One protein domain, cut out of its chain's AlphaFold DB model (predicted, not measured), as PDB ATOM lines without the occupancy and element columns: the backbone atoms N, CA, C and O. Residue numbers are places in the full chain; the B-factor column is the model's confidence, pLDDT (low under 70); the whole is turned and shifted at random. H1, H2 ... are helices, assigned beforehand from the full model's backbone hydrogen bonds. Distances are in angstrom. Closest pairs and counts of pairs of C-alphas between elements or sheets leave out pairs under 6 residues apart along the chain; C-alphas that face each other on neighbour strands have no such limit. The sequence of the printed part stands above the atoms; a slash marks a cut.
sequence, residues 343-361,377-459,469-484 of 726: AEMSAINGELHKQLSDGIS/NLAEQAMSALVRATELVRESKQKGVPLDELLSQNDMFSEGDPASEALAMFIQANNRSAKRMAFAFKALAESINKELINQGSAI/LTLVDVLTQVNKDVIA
ATOM      1  N   ALA A 343     -13.218  -9.213 -35.391       88.81
ATOM      2  CA  ALA A 343     -11.770  -9.327 -35.536       88.81
ATOM      3  C   ALA A 343     -11.197  -8.106 -36.275       88.81
ATOM      4  O   ALA A 343     -10.200  -7.538 -35.831       88.81
ATOM      5  N   GLU A 344     -11.864  -7.662 -37.343       88.81
ATOM      6  CA  GLU A 344     -11.535  -6.422 -38.053       88.81
ATOM      7  C   GLU A 344     -11.684  -5.193 -37.143       88.81
ATOM      8  O   GLU A 344     -10.755  -4.393 -37.050       88.81
ATOM      9  N   MET A 345     -12.786  -5.092 -36.389       90.06
ATOM     10  CA  MET A 345     -13.008  -4.021 -35.408       90.06
ATOM     11  C   MET A 345     -11.873  -3.924 -34.395       90.06
ATOM     12  O   MET A 345     -11.338  -2.846 -34.141       90.06
ATOM     13  N   SER A 346     -11.458  -5.068 -33.855       86.25
ATOM     14  CA  SER A 346     -10.354  -5.146 -32.900       86.25
ATOM     15  C   SER A 346      -9.016  -4.731 -33.521       86.25
ATOM     16  O   SER A 346      -8.189  -4.129 -32.836       86.25
ATOM     17  N   ALA A 347      -8.786  -5.054 -34.797       85.69
ATOM     18  CA  ALA A 347      -7.570  -4.684 -35.516       85.69
ATOM     19  C   ALA A 347      -7.514  -3.176 -35.809       85.69
ATOM     20  O   ALA A 347      -6.511  -2.538 -35.494       85.69
ATOM     21  N   ILE A 348      -8.603  -2.600 -36.335       85.44
ATOM     22  CA  ILE A 348      -8.720  -1.156 -36.596       85.44
ATOM     23  C   ILE A 348      -8.552  -0.374 -35.292       85.44
ATOM     24  O   ILE A 348      -7.772   0.576 -35.243       85.44
ATOM     25  N   ASN A 349      -9.234  -0.801 -34.224       84.94
ATOM     26  CA  ASN A 349      -9.128  -0.152 -32.924       84.94
ATOM     27  C   ASN A 349      -7.687  -0.178 -32.382       84.94
ATOM     28  O   ASN A 349      -7.172   0.834 -31.911       84.94
ATOM     29  N   GLY A 350      -7.009  -1.325 -32.486       83.12
ATOM     30  CA  GLY A 350      -5.613  -1.463 -32.068       83.12
ATOM     31  C   GLY A 350      -4.655  -0.550 -32.840       83.12
ATOM     32  O   GLY A 350      -3.765   0.050 -32.237       83.12
ATOM     33  N   GLU A 351      -4.850  -0.408 -34.153       81.88
ATOM     34  CA  GLU A 351      -4.051   0.498 -34.987       81.88
ATOM     35  C   GLU A 351      -4.326   1.971 -34.651       81.88
ATOM     36  O   GLU A 351      -3.381   2.743 -34.497       81.88
ATOM     37  N   LEU A 352      -5.589   2.356 -34.441       79.00
ATOM     38  CA  LEU A 352      -5.955   3.709 -34.014       79.00
ATOM     39  C   LEU A 352      -5.304   4.069 -32.669       79.00
ATOM     40  O   LEU A 352      -4.699   5.134 -32.536       79.00
ATOM     41  N   HIS A 353      -5.357   3.167 -31.683       79.19
ATOM     42  CA  HIS A 353      -4.672   3.359 -30.402       79.19
ATOM     43  C   HIS A 353      -3.164   3.532 -30.565       79.19
ATOM     44  O   HIS A 353      -2.569   4.381 -29.901       79.19
ATOM     45  N   LYS A 354      -2.541   2.743 -31.445       79.88
ATOM     46  CA  LYS A 354      -1.112   2.853 -31.729       79.88
ATOM     47  C   LYS A 354      -0.773   4.198 -32.371       79.88
ATOM     48  O   LYS A 354       0.155   4.850 -31.914       79.88
ATOM     49  N   GLN A 355      -1.552   4.652 -33.352       74.25
ATOM     50  CA  GLN A 355      -1.364   5.952 -34.004       74.25
ATOM     51  C   GLN A 355      -1.517   7.122 -33.031       74.25
ATOM     52  O   GLN A 355      -0.699   8.040 -33.041       74.25
ATOM     53  N   LEU A 356      -2.523   7.074 -32.153       72.44
ATOM     54  CA  LEU A 356      -2.699   8.067 -31.093       72.44
ATOM     55  C   LEU A 356      -1.525   8.035 -30.106       72.44
ATOM     56  O   LEU A 356      -0.994   9.083 -29.759       72.44
ATOM     57  N   SER A 357      -1.071   6.850 -29.690       70.00
ATOM     58  CA  SER A 357       0.076   6.698 -28.784       70.00
ATOM     59  C   SER A 357       1.389   7.193 -29.402       70.00
ATOM     60  O   SER A 357       2.154   7.889 -28.733       70.00
ATOM     61  N   ASP A 358       1.652   6.858 -30.666       69.38
ATOM     62  CA  ASP A 358       2.849   7.276 -31.402       69.38
ATOM     63  C   ASP A 358       2.818   8.795 -31.665       69.38
ATOM     64  O   ASP A 358       3.829   9.473 -31.486       69.38
ATOM     65  N   GLY A 359       1.645   9.360 -31.984       60.72
ATOM     66  CA  GLY A 359       1.447  10.806 -32.147       60.72
ATOM     67  C   GLY A 359       1.581  11.606 -30.846       60.72
ATOM     68  O   GLY A 359       2.093  12.723 -30.862       60.72
ATOM     69  N   ILE A 360       1.188  11.027 -29.705       57.53
ATOM     70  CA  ILE A 360       1.359  11.628 -28.371       57.53
ATOM     71  C   ILE A 360       2.833  11.588 -27.923       57.53
ATOM     72  O   ILE A 360       3.273  12.478 -27.193       57.53
ATOM     73  N   SER A 361       3.628  10.615 -28.389       50.44
ATOM     74  CA  SER A 361       5.060  10.523 -28.062       50.44
ATOM     75  C   SER A 361       5.905  11.657 -28.666       50.44
ATOM     76  O   SER A 361       6.965  11.960 -28.118       50.44
ATOM     77  N   ASN A 377     -13.451   3.606 -25.925       75.56
ATOM     78  CA  ASN A 377     -13.969   3.995 -27.233       75.56
ATOM     79  C   ASN A 377     -15.143   3.090 -27.634       75.56
ATOM     80  O   ASN A 377     -15.423   2.073 -26.995       75.56
ATOM     81  N   LEU A 378     -15.845   3.461 -28.704       80.94
ATOM     82  CA  LEU A 378     -17.074   2.790 -29.127       80.94
ATOM     83  C   LEU A 378     -16.901   1.271 -29.339       80.94
ATOM     84  O   LEU A 378     -17.822   0.506 -29.057       80.94
ATOM     85  N   ALA A 379     -15.721   0.817 -29.777       85.56
ATOM     86  CA  ALA A 379     -15.431  -0.606 -29.951       85.56
ATOM     87  C   ALA A 379     -15.253  -1.348 -28.620       85.56
ATOM     88  O   ALA A 379     -15.768  -2.458 -28.468       85.56
ATOM     89  N   GLU A 380     -14.567  -0.747 -27.647       84.38
ATOM     90  CA  GLU A 380     -14.441  -1.312 -26.299       84.38
ATOM     91  C   GLU A 380     -15.795  -1.362 -25.581       84.38
ATOM     92  O   GLU A 380     -16.132  -2.386 -24.982       84.38
ATOM     93  N   GLN A 381     -16.605  -0.305 -25.712       84.38
ATOM     94  CA  GLN A 381     -17.973  -0.269 -25.188       84.38
ATOM     95  C   GLN A 381     -18.835  -1.369 -25.810       84.38
ATOM     96  O   GLN A 381     -19.491  -2.112 -25.087       84.38
ATOM     97  N   ALA A 382     -18.800  -1.528 -27.136       86.88
ATOM     98  CA  ALA A 382     -19.575  -2.560 -27.819       86.88
ATOM     99  C   ALA A 382     -19.150  -3.974 -27.418       86.88
ATOM    100  O   ALA A 382     -20.004  -4.839 -27.226       86.88
ATOM    101  N   MET A 383     -17.846  -4.212 -27.255       87.06
ATOM    102  CA  MET A 383     -17.333  -5.504 -26.805       87.06
ATOM    103  C   MET A 383     -17.764  -5.807 -25.366       87.06
ATOM    104  O   MET A 383     -18.259  -6.901 -25.090       87.06
ATOM    105  N   SER A 384     -17.624  -4.832 -24.463       85.62
ATOM    106  CA  SER A 384     -18.067  -4.951 -23.071       85.62
ATOM    107  C   SER A 384     -19.573  -5.210 -22.986       85.62
ATOM    108  O   SER A 384     -20.000  -6.157 -22.325       85.62
ATOM    109  N   ALA A 385     -20.366  -4.437 -23.733       87.38
ATOM    110  CA  ALA A 385     -21.815  -4.575 -23.776       87.38
ATOM    111  C   ALA A 385     -22.250  -5.938 -24.318       87.38
ATOM    112  O   ALA A 385     -23.162  -6.557 -23.778       87.38
ATOM    113  N   LEU A 386     -21.574  -6.449 -25.351       89.19
ATOM    114  CA  LEU A 386     -21.856  -7.765 -25.918       89.19
ATOM    115  C   LEU A 386     -21.574  -8.887 -24.922       89.19
ATOM    116  O   LEU A 386     -22.429  -9.749 -24.716       89.19
ATOM    117  N   VAL A 387     -20.410  -8.863 -24.269       87.12
ATOM    118  CA  VAL A 387     -20.065  -9.834 -23.222       87.12
ATOM    119  C   VAL A 387     -21.122  -9.791 -22.120       87.12
ATOM    120  O   VAL A 387     -21.744 -10.815 -21.827       87.12
ATOM    121  N   ARG A 388     -21.400  -8.605 -21.571       87.88
ATOM    122  CA  ARG A 388     -22.358  -8.444 -20.476       87.88
ATOM    123  C   ARG A 388     -23.769  -8.874 -20.875       87.88
ATOM    124  O   ARG A 388     -24.429  -9.556 -20.096       87.88
ATOM    125  N   ALA A 389     -24.211  -8.552 -22.090       88.88
ATOM    126  CA  ALA A 389     -25.509  -8.961 -22.619       88.88
ATOM    127  C   ALA A 389     -25.645 -10.488 -22.709       88.88
ATOM    128  O   ALA A 389     -26.660 -11.047 -22.293       88.88
ATOM    129  N   THR A 390     -24.615 -11.187 -23.196       88.75
ATOM    130  CA  THR A 390     -24.635 -12.660 -23.238       88.75
ATOM    131  C   THR A 390     -24.646 -13.283 -21.843       88.75
ATOM    132  O   THR A 390     -25.340 -14.278 -21.620       88.75
ATOM    133  N   GLU A 391     -23.936 -12.686 -20.882       87.19
ATOM    134  CA  GLU A 391     -23.949 -13.121 -19.486       87.19
ATOM    135  C   GLU A 391     -25.318 -12.908 -18.837       87.19
ATOM    136  O   GLU A 391     -25.790 -13.811 -18.153       87.19
ATOM    137  N   LEU A 392     -25.979 -11.773 -19.095       87.88
ATOM    138  CA  LEU A 392     -27.338 -11.482 -18.622       87.88
ATOM    139  C   LEU A 392     -28.355 -12.497 -19.155       87.88
ATOM    140  O   LEU A 392     -29.151 -13.041 -18.389       87.88
ATOM    141  N   VAL A 393     -28.305 -12.805 -20.455       88.19
ATOM    142  CA  VAL A 393     -29.188 -13.812 -21.066       88.19
ATOM    143  C   VAL A 393     -28.928 -15.193 -20.459       88.19
ATOM    144  O   VAL A 393     -29.871 -15.901 -20.103       88.19
ATOM    145  N   ARG A 394     -27.658 -15.568 -20.265       87.12
ATOM    146  CA  ARG A 394     -27.287 -16.824 -19.598       87.12
ATOM    147  C   ARG A 394     -27.778 -16.875 -18.152       87.12
ATOM    148  O   ARG A 394     -28.295 -17.902 -17.726       87.12
ATOM    149  N   GLU A 395     -27.621 -15.790 -17.404       87.81
ATOM    150  CA  GLU A 395     -28.034 -15.682 -16.004       87.81
ATOM    151  C   GLU A 395     -29.557 -15.807 -15.860       87.81
ATOM    152  O   GLU A 395     -30.028 -16.596 -15.039       87.81
ATOM    153  N   SER A 396     -30.318 -15.105 -16.708       85.56
ATOM    154  CA  SER A 396     -31.779 -15.229 -16.805       85.56
ATOM    155  C   SER A 396     -32.193 -16.693 -16.995       85.56
ATOM    156  O   SER A 396     -33.054 -17.202 -16.273       85.56
ATOM    157  N   LYS A 397     -31.511 -17.420 -17.890       84.56
ATOM    158  CA  LYS A 397     -31.793 -18.838 -18.149       84.56
ATOM    159  C   LYS A 397     -31.413 -19.756 -16.998       84.56
ATOM    160  O   LYS A 397     -32.217 -20.601 -16.618       84.56
ATOM    161  N   GLN A 398     -30.233 -19.578 -16.413       85.44
ATOM    162  CA  GLN A 398     -29.776 -20.397 -15.287       85.44
ATOM    163  C   GLN A 398     -30.667 -20.237 -14.053       85.44
ATOM    164  O   GLN A 398     -30.905 -21.209 -13.338       85.44
ATOM    165  N   LYS A 399     -31.174 -19.023 -13.810       85.56
ATOM    166  CA  LYS A 399     -32.090 -18.737 -12.699       85.56
ATOM    167  C   LYS A 399     -33.554 -19.056 -13.019       85.56
ATOM    168  O   LYS A 399     -34.364 -19.108 -12.100       85.56
ATOM    169  N   GLY A 400     -33.900 -19.259 -14.292       82.12
ATOM    170  CA  GLY A 400     -35.285 -19.445 -14.738       82.12
ATOM    171  C   GLY A 400     -36.162 -18.199 -14.566       82.12
ATOM    172  O   GLY A 400     -37.380 -18.329 -14.472       82.12
ATOM    173  N   VAL A 401     -35.552 -17.010 -14.502       82.00
ATOM    174  CA  VAL A 401     -36.230 -15.719 -14.301       82.00
ATOM    175  C   VAL A 401     -36.265 -14.971 -15.636       82.00
ATOM    176  O   VAL A 401     -35.220 -14.898 -16.291       82.00
ATOM    177  N   PRO A 402     -37.415 -14.420 -16.070       81.50
ATOM    178  CA  PRO A 402     -37.488 -13.574 -17.261       81.50
ATOM    179  C   PRO A 402     -36.450 -12.442 -17.231       81.50
ATOM    180  O   PRO A 402     -36.175 -11.872 -16.176       81.50
ATOM    181  N   LEU A 403     -35.823 -12.138 -18.370       78.94
ATOM    182  CA  LEU A 403     -34.730 -11.160 -18.422       78.94
ATOM    183  C   LEU A 403     -35.183  -9.755 -17.994       78.94
ATOM    184  O   LEU A 403     -34.448  -9.078 -17.295       78.94
ATOM    185  N   ASP A 404     -36.392  -9.336 -18.353       77.06
ATOM    186  CA  ASP A 404     -37.003  -8.076 -17.922       77.06
ATOM    187  C   ASP A 404     -37.151  -7.994 -16.392       77.06
ATOM    188  O   ASP A 404     -36.838  -6.973 -15.774       77.06
ATOM    189  N   GLU A 405     -37.539  -9.101 -15.757       77.19
ATOM    190  CA  GLU A 405     -37.589  -9.203 -14.301       77.19
ATOM    191  C   GLU A 405     -36.175  -9.154 -13.691       77.19
ATOM    192  O   GLU A 405     -35.940  -8.416 -12.736       77.19
ATOM    193  N   LEU A 406     -35.206  -9.867 -14.274       78.12
ATOM    194  CA  LEU A 406     -33.805  -9.838 -13.838       78.12
ATOM    195  C   LEU A 406     -33.203  -8.419 -13.918       78.12
ATOM    196  O   LEU A 406     -32.501  -7.993 -13.001       78.12
ATOM    197  N   LEU A 407     -33.482  -7.692 -15.001       76.06
ATOM    198  CA  LEU A 407     -33.002  -6.326 -15.214       76.06
ATOM    199  C   LEU A 407     -33.625  -5.355 -14.205       76.06
ATOM    200  O   LEU A 407     -32.896  -4.619 -13.549       76.06
ATOM    201  N   SER A 408     -34.940  -5.427 -13.986       74.19
ATOM    202  CA  SER A 408     -35.621  -4.576 -12.995       74.19
ATOM    203  C   SER A 408     -35.180  -4.837 -11.546       74.19
ATOM    204  O   SER A 408     -35.158  -3.916 -10.731       74.19
ATOM    205  N   GLN A 409     -34.780  -6.070 -11.214       67.81
ATOM    206  CA  GLN A 409     -34.197  -6.395  -9.908       67.81
ATOM    207  C   GLN A 409     -32.781  -5.820  -9.739       67.81
ATOM    208  O   GLN A 409     -32.428  -5.390  -8.639       67.81
ATOM    209  N   ASN A 410     -31.979  -5.793 -10.808       59.56
ATOM    210  CA  ASN A 410     -30.633  -5.212 -10.788       59.56
ATOM    211  C   ASN A 410     -30.657  -3.673 -10.759       59.56
ATOM    212  O   ASN A 410     -29.806  -3.069 -10.106       59.56
ATOM    213  N   ASP A 411     -31.663  -3.049 -11.375       57.03
ATOM    214  CA  ASP A 411     -31.875  -1.592 -11.377       57.03
ATOM    215  C   ASP A 411     -32.070  -1.024  -9.949       57.03
ATOM    216  O   ASP A 411     -31.748   0.125  -9.653       57.03
ATOM    217  N   MET A 412     -32.504  -1.855  -8.989       49.28
ATOM    218  CA  MET A 412     -32.621  -1.454  -7.578       49.28
ATOM    219  C   MET A 412     -31.277  -1.363  -6.825       49.28
ATOM    220  O   MET A 412     -31.255  -0.815  -5.719       49.28
ATOM    221  N   PHE A 413     -30.170  -1.890  -7.373       45.41
ATOM    222  CA  PHE A 413     -28.882  -1.989  -6.664       45.41
ATOM    223  C   PHE A 413     -27.621  -1.684  -7.503       45.41
ATOM    224  O   PHE A 413     -26.527  -1.672  -6.933       45.41
ATOM    225  N   SER A 414     -27.731  -1.399  -8.807       50.22
ATOM    226  CA  SER A 414     -26.595  -1.016  -9.665       50.22
ATOM    227  C   SER A 414     -26.986   0.007 -10.735       50.22
ATOM    228  O   SER A 414     -28.061  -0.114 -11.307       50.22
ATOM    229  N   GLU A 415     -26.094   0.955 -11.049       51.88
ATOM    230  CA  GLU A 415     -26.149   1.730 -12.300       51.88
ATOM    231  C   GLU A 415     -25.973   0.747 -13.472       51.88
ATOM    232  O   GLU A 415     -24.854   0.339 -13.789       51.88
ATOM    233  N   GLY A 416     -27.079   0.269 -14.048       56.06
ATOM    234  CA  GLY A 416     -27.054  -0.597 -15.226       56.06
ATOM    235  C   GLY A 416     -26.422   0.118 -16.422       56.06
ATOM    236  O   GLY A 416     -26.595   1.324 -16.586       56.06
ATOM    237  N   ASP A 417     -25.672  -0.611 -17.258       74.44
ATOM    238  CA  ASP A 417     -25.181  -0.101 -18.544       74.44
ATOM    239  C   ASP A 417     -26.310  -0.217 -19.588       74.44
ATOM    240  O   ASP A 417     -26.600  -1.335 -20.038       74.44
ATOM    241  N   PRO A 418     -26.932   0.898 -20.027       74.31
ATOM    242  CA  PRO A 418     -28.091   0.853 -20.919       74.31
ATOM    243  C   PRO A 418     -27.803   0.151 -22.249       74.31
ATOM    244  O   PRO A 418     -28.707  -0.424 -22.856       74.31
ATOM    245  N   ALA A 419     -26.550   0.172 -22.716       74.56
ATOM    246  CA  ALA A 419     -26.170  -0.504 -23.949       74.56
ATOM    247  C   ALA A 419     -26.138  -2.030 -23.780       74.56
ATOM    248  O   ALA A 419     -26.648  -2.751 -24.641       74.56
ATOM    249  N   SER A 420     -25.595  -2.519 -22.660       84.25
ATOM    250  CA  SER A 420     -25.634  -3.939 -22.286       84.25
ATOM    251  C   SER A 420     -27.070  -4.456 -22.171       84.25
ATOM    252  O   SER A 420     -27.381  -5.535 -22.675       84.25
ATOM    253  N   GLU A 421     -27.956  -3.688 -21.538       81.69
ATOM    254  CA  GLU A 421     -29.360  -4.065 -21.340       81.69
ATOM    255  C   GLU A 421     -30.141  -4.081 -22.653       81.69
ATOM    256  O   GLU A 421     -30.809  -5.069 -22.967       81.69
ATOM    257  N   ALA A 422     -30.002  -3.031 -23.468       72.38
ATOM    258  CA  ALA A 422     -30.626  -2.962 -24.785       72.38
ATOM    259  C   ALA A 422     -30.177  -4.125 -25.682       72.38
ATOM    260  O   ALA A 422     -30.994  -4.732 -26.379       72.38
ATOM    261  N   LEU A 423     -28.890  -4.475 -25.638       81.44
ATOM    262  CA  LEU A 423     -28.347  -5.597 -26.393       81.44
ATOM    263  C   LEU A 423     -28.825  -6.949 -25.844       81.44
ATOM    264  O   LEU A 423     -29.142  -7.838 -26.631       81.44
ATOM    265  N   ALA A 424     -28.951  -7.107 -24.524       84.06
ATOM    266  CA  ALA A 424     -29.503  -8.318 -23.913       84.06
ATOM    267  C   ALA A 424     -30.968  -8.537 -24.329       84.06
ATOM    268  O   ALA A 424     -31.337  -9.636 -24.750       84.06
ATOM    269  N   MET A 425     -31.776  -7.474 -24.303       77.00
ATOM    270  CA  MET A 425     -33.166  -7.493 -24.771       77.00
ATOM    271  C   MET A 425     -33.256  -7.802 -26.267       77.00
ATOM    272  O   MET A 425     -34.079  -8.616 -26.690       77.00
ATOM    273  N   PHE A 426     -32.375  -7.211 -27.080       77.06
ATOM    274  CA  PHE A 426     -32.292  -7.515 -28.506       77.06
ATOM    275  C   PHE A 426     -31.979  -8.997 -28.753       77.06
ATOM    276  O   PHE A 426     -32.625  -9.638 -29.588       77.06
ATOM    277  N   ILE A 427     -31.009  -9.553 -28.023       84.56
ATOM    278  CA  ILE A 427     -30.643 -10.968 -28.110       84.56
ATOM    279  C   ILE A 427     -31.836 -11.843 -27.739       84.56
ATOM    280  O   ILE A 427     -32.170 -12.751 -28.494       84.56
ATOM    281  N   GLN A 428     -32.511 -11.556 -26.626       82.31
ATOM    282  CA  GLN A 428     -33.684 -12.313 -26.194       82.31
ATOM    283  C   GLN A 428     -34.800 -12.292 -27.250       82.31
ATOM    284  O   GLN A 428     -35.385 -13.333 -27.536       82.31
ATOM    285  N   ALA A 429     -35.060 -11.141 -27.875       74.50
ATOM    286  CA  ALA A 429     -36.076 -11.010 -28.919       74.50
ATOM    287  C   ALA A 429     -35.735 -11.785 -30.208       74.50
ATOM    288  O   ALA A 429     -36.629 -12.146 -30.972       74.50
ATOM    289  N   ASN A 430     -34.450 -12.062 -30.456       76.44
ATOM    290  CA  ASN A 430     -33.963 -12.687 -31.691       76.44
ATOM    291  C   ASN A 430     -33.335 -14.079 -31.487       76.44
ATOM    292  O   ASN A 430     -32.883 -14.692 -32.459       76.44
ATOM    293  N   ASN A 431     -33.339 -14.613 -30.262       79.06
ATOM    294  CA  ASN A 431     -32.654 -15.854 -29.868       79.06
ATOM    295  C   ASN A 431     -33.097 -17.100 -30.658       79.06
ATOM    296  O   ASN A 431     -32.357 -18.081 -30.741       79.06
ATOM    297  N   ARG A 432     -34.278 -17.052 -31.284       80.12
ATOM    298  CA  ARG A 432     -34.821 -18.117 -32.139       80.12
ATOM    299  C   ARG A 432     -34.090 -18.236 -33.483       80.12
ATOM    300  O   ARG A 432     -34.218 -19.261 -34.144       80.12
ATOM    301  N   SER A 433     -33.327 -17.219 -33.908       82.00
ATOM    302  CA  SER A 433     -32.645 -17.190 -35.210       82.00
ATOM    303  C   SER A 433     -31.194 -16.720 -35.116       82.00
ATOM    304  O   SER A 433     -30.899 -15.522 -35.108       82.00
ATOM    305  N   ALA A 434     -30.265 -17.682 -35.168       86.06
ATOM    306  CA  ALA A 434     -28.834 -17.400 -35.268       86.06
ATOM    307  C   ALA A 434     -28.498 -16.498 -36.471       86.06
ATOM    308  O   ALA A 434     -27.665 -15.609 -36.354       86.06
ATOM    309  N   LYS A 435     -29.193 -16.664 -37.607       84.62
ATOM    310  CA  LYS A 435     -28.973 -15.859 -38.822       84.62
ATOM    311  C   LYS A 435     -29.309 -14.377 -38.619       84.62
ATOM    312  O   LYS A 435     -28.570 -13.510 -39.083       84.62
ATOM    313  N   ARG A 436     -30.414 -14.073 -37.930       84.50
ATOM    314  CA  ARG A 436     -30.802 -12.683 -37.633       84.50
ATOM    315  C   ARG A 436     -29.839 -12.026 -36.660       84.50
ATOM    316  O   ARG A 436     -29.382 -10.919 -36.923       84.50
ATOM    317  N   MET A 437     -29.493 -12.730 -35.583       88.50
ATOM    318  CA  MET A 437     -28.496 -12.244 -34.629       88.50
ATOM    319  C   MET A 437     -27.130 -12.048 -35.300       88.50
ATOM    320  O   MET A 437     -26.504 -11.016 -35.092       88.50
ATOM    321  N   ALA A 438     -26.699 -12.972 -36.167       89.12
ATOM    322  CA  ALA A 438     -25.445 -12.856 -36.914       89.12
ATOM    323  C   ALA A 438     -25.415 -11.586 -37.763       89.12
ATOM    324  O   ALA A 438     -24.426 -10.856 -37.757       89.12
ATOM    325  N   PHE A 439     -26.513 -11.309 -38.472       87.81
ATOM    326  CA  PHE A 439     -26.645 -10.089 -39.252       87.81
ATOM    327  C   PHE A 439     -26.571  -8.837 -38.374       87.81
ATOM    328  O   PHE A 439     -25.825  -7.921 -38.700       87.81
ATOM    329  N   ALA A 440     -27.291  -8.816 -37.252       88.38
ATOM    330  CA  ALA A 440     -27.294  -7.681 -36.338       88.38
ATOM    331  C   ALA A 440     -25.905  -7.410 -35.745       88.38
ATOM    332  O   ALA A 440     -25.407  -6.291 -35.805       88.38
ATOM    333  N   PHE A 441     -25.247  -8.445 -35.227       92.50
ATOM    334  CA  PHE A 441     -23.905  -8.348 -34.659       92.50
ATOM    335  C   PHE A 441     -22.868  -7.928 -35.703       92.50
ATOM    336  O   PHE A 441     -21.991  -7.116 -35.414       92.50
ATOM    337  N   LYS A 442     -22.994  -8.427 -36.937       91.75
ATOM    338  CA  LYS A 442     -22.156  -7.998 -38.056       91.75
ATOM    339  C   LYS A 442     -22.386  -6.522 -38.395       91.75
ATOM    340  O   LYS A 442     -21.418  -5.779 -38.490       91.75
ATOM    341  N   ALA A 443     -23.640  -6.086 -38.518       90.19
ATOM    342  CA  ALA A 443     -23.982  -4.693 -38.807       90.19
ATOM    343  C   ALA A 443     -23.524  -3.735 -37.691       90.19
ATOM    344  O   ALA A 443     -23.065  -2.630 -37.980       90.19
ATOM    345  N   LEU A 444     -23.595  -4.172 -36.428       90.88
ATOM    346  CA  LEU A 444     -23.054  -3.458 -35.269       90.88
ATOM    347  C   LEU A 444     -21.545  -3.236 -35.423       90.88
ATOM    348  O   LEU A 444     -21.099  -2.090 -35.429       90.88
ATOM    349  N   ALA A 445     -20.774  -4.309 -35.615       92.06
ATOM    350  CA  ALA A 445     -19.324  -4.224 -35.785       92.06
ATOM    351  C   ALA A 445     -18.929  -3.389 -37.017       92.06
ATOM    352  O   ALA A 445     -18.073  -2.518 -36.921       92.06
ATOM    353  N   GLU A 446     -19.591  -3.573 -38.161       91.75
ATOM    354  CA  GLU A 446     -19.310  -2.805 -39.383       91.75
ATOM    355  C   GLU A 446     -19.611  -1.307 -39.230       91.75
ATOM    356  O   GLU A 446     -18.900  -0.470 -39.790       91.75
ATOM    357  N   SER A 447     -20.658  -0.949 -38.481       88.81
ATOM    358  CA  SER A 447     -20.991   0.452 -38.198       88.81
ATOM    359  C   SER A 447     -19.925   1.110 -37.327       88.81
ATOM    360  O   SER A 447     -19.511   2.233 -37.608       88.81
ATOM    361  N   ILE A 448     -19.417   0.381 -36.331       88.31
ATOM    362  CA  ILE A 448     -18.314   0.839 -35.479       88.31
ATOM    363  C   ILE A 448     -17.013   0.935 -36.283       88.31
ATOM    364  O   ILE A 448     -16.303   1.926 -36.157       88.31
ATOM    365  N   ASN A 449     -16.719  -0.024 -37.166       88.62
ATOM    366  CA  ASN A 449     -15.530   0.014 -38.030       88.62
ATOM    367  C   ASN A 449     -15.508   1.275 -38.895       88.62
ATOM    368  O   ASN A 449     -14.475   1.937 -38.989       88.62
ATOM    369  N   LYS A 450     -16.650   1.635 -39.498       87.75
ATOM    370  CA  LYS A 450     -16.783   2.876 -40.278       87.75
ATOM    371  C   LYS A 450     -16.472   4.103 -39.429       87.75
ATOM    372  O   LYS A 450     -15.741   4.976 -39.885       87.75
ATOM    373  N   GLU A 451     -16.991   4.147 -38.208       84.00
ATOM    374  CA  GLU A 451     -16.757   5.258 -37.289       84.00
ATOM    375  C   GLU A 451     -15.283   5.353 -36.863       84.00
ATOM    376  O   GLU A 451     -14.685   6.420 -36.962       84.00
ATOM    377  N   LEU A 452     -14.645   4.236 -36.507       81.62
ATOM    378  CA  LEU A 452     -13.218   4.206 -36.165       81.62
ATOM    379  C   LEU A 452     -12.319   4.647 -37.332       81.62
ATOM    380  O   LEU A 452     -11.350   5.379 -37.129       81.62
ATOM    381  N   ILE A 453     -12.636   4.231 -38.564       81.81
ATOM    382  CA  ILE A 453     -11.904   4.652 -39.771       81.81
ATOM    383  C   ILE A 453     -12.071   6.159 -40.008       81.81
ATOM    384  O   ILE A 453     -11.100   6.843 -40.354       81.81
ATOM    385  N   ASN A 454     -13.282   6.688 -39.805       80.12
ATOM    386  CA  ASN A 454     -13.548   8.121 -39.905       80.12
ATOM    387  C   ASN A 454     -12.749   8.900 -38.853       80.12
ATOM    388  O   ASN A 454     -12.101   9.884 -39.203       80.12
ATOM    389  N   GLN A 455     -12.719   8.428 -37.603       71.12
ATOM    390  CA  GLN A 455     -11.938   9.033 -36.521       71.12
ATOM    391  C   GLN A 455     -10.437   9.031 -36.824       71.12
ATOM    392  O   GLN A 455      -9.792  10.066 -36.692       71.12
ATOM    393  N   GLY A 456      -9.889   7.915 -37.316       65.69
ATOM    394  CA  GLY A 456      -8.487   7.842 -37.744       65.69
ATOM    395  C   GLY A 456      -8.151   8.801 -38.892       65.69
ATOM    396  O   GLY A 456      -7.060   9.368 -38.931       65.69
ATOM    397  N   SER A 457      -9.104   9.049 -39.795       65.75
ATOM    398  CA  SER A 457      -8.950  10.008 -40.901       65.75
ATOM    399  C   SER A 457      -9.110  11.470 -40.450       65.75
ATOM    400  O   SER A 457      -8.493  12.366 -41.027       65.75
ATOM    401  N   ALA A 458      -9.916  11.719 -39.410       59.06
ATOM    402  CA  ALA A 458     -10.244  13.042 -38.874       59.06
ATOM    403  C   ALA A 458      -9.184  13.626 -37.923       59.06
ATOM    404  O   ALA A 458      -9.247  14.812 -37.605       59.06
ATOM    405  N   ILE A 459      -8.152  12.861 -37.541       55.19
ATOM    406  CA  ILE A 459      -6.972  13.372 -36.808       55.19
ATOM    407  C   ILE A 459      -6.281  14.535 -37.574       55.19
ATOM    408  O   ILE A 459      -5.528  15.309 -36.984       55.19
ATOM    409  N   LEU A 469     -21.252   9.702 -32.020       72.06
ATOM    410  CA  LEU A 469     -22.139   8.559 -32.239       72.06
ATOM    411  C   LEU A 469     -22.092   7.631 -31.016       72.06
ATOM    412  O   LEU A 469     -21.032   7.096 -30.689       72.06
ATOM    413  N   THR A 470     -23.229   7.407 -30.351       80.00
ATOM    414  CA  THR A 470     -23.285   6.518 -29.180       80.00
ATOM    415  C   THR A 470     -23.571   5.070 -29.573       80.00
ATOM    416  O   THR A 470     -24.148   4.786 -30.625       80.00
ATOM    417  N   LEU A 471     -23.235   4.120 -28.696       77.19
ATOM    418  CA  LEU A 471     -23.556   2.706 -28.914       77.19
ATOM    419  C   LEU A 471     -25.071   2.460 -29.013       77.19
ATOM    420  O   LEU A 471     -25.512   1.635 -29.810       77.19
ATOM    421  N   VAL A 472     -25.877   3.214 -28.261       71.88
ATOM    422  CA  VAL A 472     -27.346   3.146 -28.314       71.88
ATOM    423  C   VAL A 472     -27.876   3.616 -29.675       71.88
ATOM    424  O   VAL A 472     -28.801   3.001 -30.215       71.88
ATOM    425  N   ASP A 473     -27.265   4.642 -30.276       75.38
ATOM    426  CA  ASP A 473     -27.616   5.095 -31.629       75.38
ATOM    427  C   ASP A 473     -27.307   4.016 -32.671       75.38
ATOM    428  O   ASP A 473     -28.144   3.718 -33.530       75.38
ATOM    429  N   VAL A 474     -26.136   3.372 -32.557       79.56
ATOM    430  CA  VAL A 474     -25.749   2.263 -33.442       79.56
ATOM    431  C   VAL A 474     -26.715   1.092 -33.293       79.56
ATOM    432  O   VAL A 474     -27.222   0.596 -34.296       79.56
ATOM    433  N   LEU A 475     -27.035   0.673 -32.065       72.50
ATOM    434  CA  LEU A 475     -27.993  -0.409 -31.809       72.50
ATOM    435  C   LEU A 475     -29.385  -0.084 -32.358       72.50
ATOM    436  O   LEU A 475     -30.035  -0.944 -32.954       72.50
ATOM    437  N   THR A 476     -29.827   1.167 -32.227       72.56
ATOM    438  CA  THR A 476     -31.100   1.633 -32.790       72.56
ATOM    439  C   THR A 476     -31.106   1.525 -34.314       72.56
ATOM    440  O   THR A 476     -32.105   1.097 -34.899       72.56
ATOM    441  N   GLN A 477     -30.004   1.892 -34.973       75.00
ATOM    442  CA  GLN A 477     -29.876   1.782 -36.425       75.00
ATOM    443  C   GLN A 477     -29.790   0.322 -36.885       75.00
ATOM    444  O   GLN A 477     -30.531  -0.073 -37.780       75.00
ATOM    445  N   VAL A 478     -28.975  -0.501 -36.223       78.62
ATOM    446  CA  VAL A 478     -28.867  -1.942 -36.495       78.62
ATOM    447  C   VAL A 478     -30.225  -2.618 -36.360       78.62
ATOM    448  O   VAL A 478     -30.601  -3.410 -37.218       78.62
ATOM    449  N   ASN A 479     -30.998  -2.278 -35.326       69.19
ATOM    450  CA  ASN A 479     -32.340  -2.819 -35.162       69.19
ATOM    451  C   ASN A 479     -33.245  -2.436 -36.346       69.19
ATOM    452  O   ASN A 479     -33.925  -3.296 -36.897       69.19
ATOM    453  N   LYS A 480     -33.205  -1.182 -36.820       71.19
ATOM    454  CA  LYS A 480     -33.929  -0.777 -38.043       71.19
ATOM    455  C   LYS A 480     -33.472  -1.559 -39.276       71.19
ATOM    456  O   LYS A 480     -34.316  -1.933 -40.086       71.19
ATOM    457  N   ASP A 481     -32.177  -1.825 -39.415       75.00
ATOM    458  CA  ASP A 481     -31.619  -2.556 -40.558       75.00
ATOM    459  C   ASP A 481     -32.012  -4.040 -40.524       75.00
ATOM    460  O   ASP A 481     -32.377  -4.611 -41.552       75.00
ATOM    461  N   VAL A 482     -32.022  -4.659 -39.338       71.56
ATOM    462  CA  VAL A 482     -32.535  -6.023 -39.121       71.56
ATOM    463  C   VAL A 482     -34.002  -6.091 -39.539       71.56
ATOM    464  O   VAL A 482     -34.381  -6.981 -40.306       71.56
ATOM    465  N   ILE A 483     -34.798  -5.110 -39.104       64.31
ATOM    466  CA  ILE A 483     -36.212  -4.961 -39.464       64.31
ATOM    467  C   ILE A 483     -36.382  -4.739 -40.972       64.31
ATOM    468  O   ILE A 483     -37.314  -5.265 -41.571       64.31
ATOM    469  N   ALA A 484     -35.500  -3.984 -41.623       67.69
ATOM    470  CA  ALA A 484     -35.576  -3.742 -43.061       67.69
ATOM    471  C   ALA A 484     -35.209  -4.989 -43.885       67.69
ATOM    472  O   ALA A 484     -35.859  -5.277 -44.889       67.69
TER     473      ALA A 484
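What this domain is: This is residues 343 to 361, 377 to 459 and 469 to 484 of the 726 residues of the protein "Phage protein" of Vibrio cyclitrophicus (UniProt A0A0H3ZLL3). Two long helices, H2 and H5, run opposite ways at a shallow tilt of 23 degrees, with H4 crossing H2, H6 crossing H5, and H4 and H6 partly side by side. H1 extends one end along H5; H3 packs on H2 at the other. The 118 printed residues, with six named helices, class all helix, are only just compact, close to loose, radius of gyration of the C-alphas 16.1 A, spanning 51 by 35 by 21 A.

How they stand to each other: H1, residues 343 to 361, touches H5, residues 434 to 458; closest are C-alphas Met 345 and Asn 449, 5.4 A. H1, the hub H2, residues 378 to 399, and H5 are, in that order, an up-and-down bundle, each running against the one before it in the chain. H4, 418 to 430, touches H2, C-alphas Ala 385 and Ser 420 closest, 4.1 A, and makes a hairpin with H3, 403 to 411. H6, 471 to 484, touches H5. Every helical O i to N i+4 pair is within hydrogen-bond range.

Where its parts are: C-alpha 343 is at (-11.770, -9.327, -35.536), C-alpha 484 at (-35.576, -3.742, -43.061).

The domain as a whole: Cuts after 361 and 459 leave C-alpha gaps of 20.1 A and 16.6 A; 19 residues are under pLDDT 70.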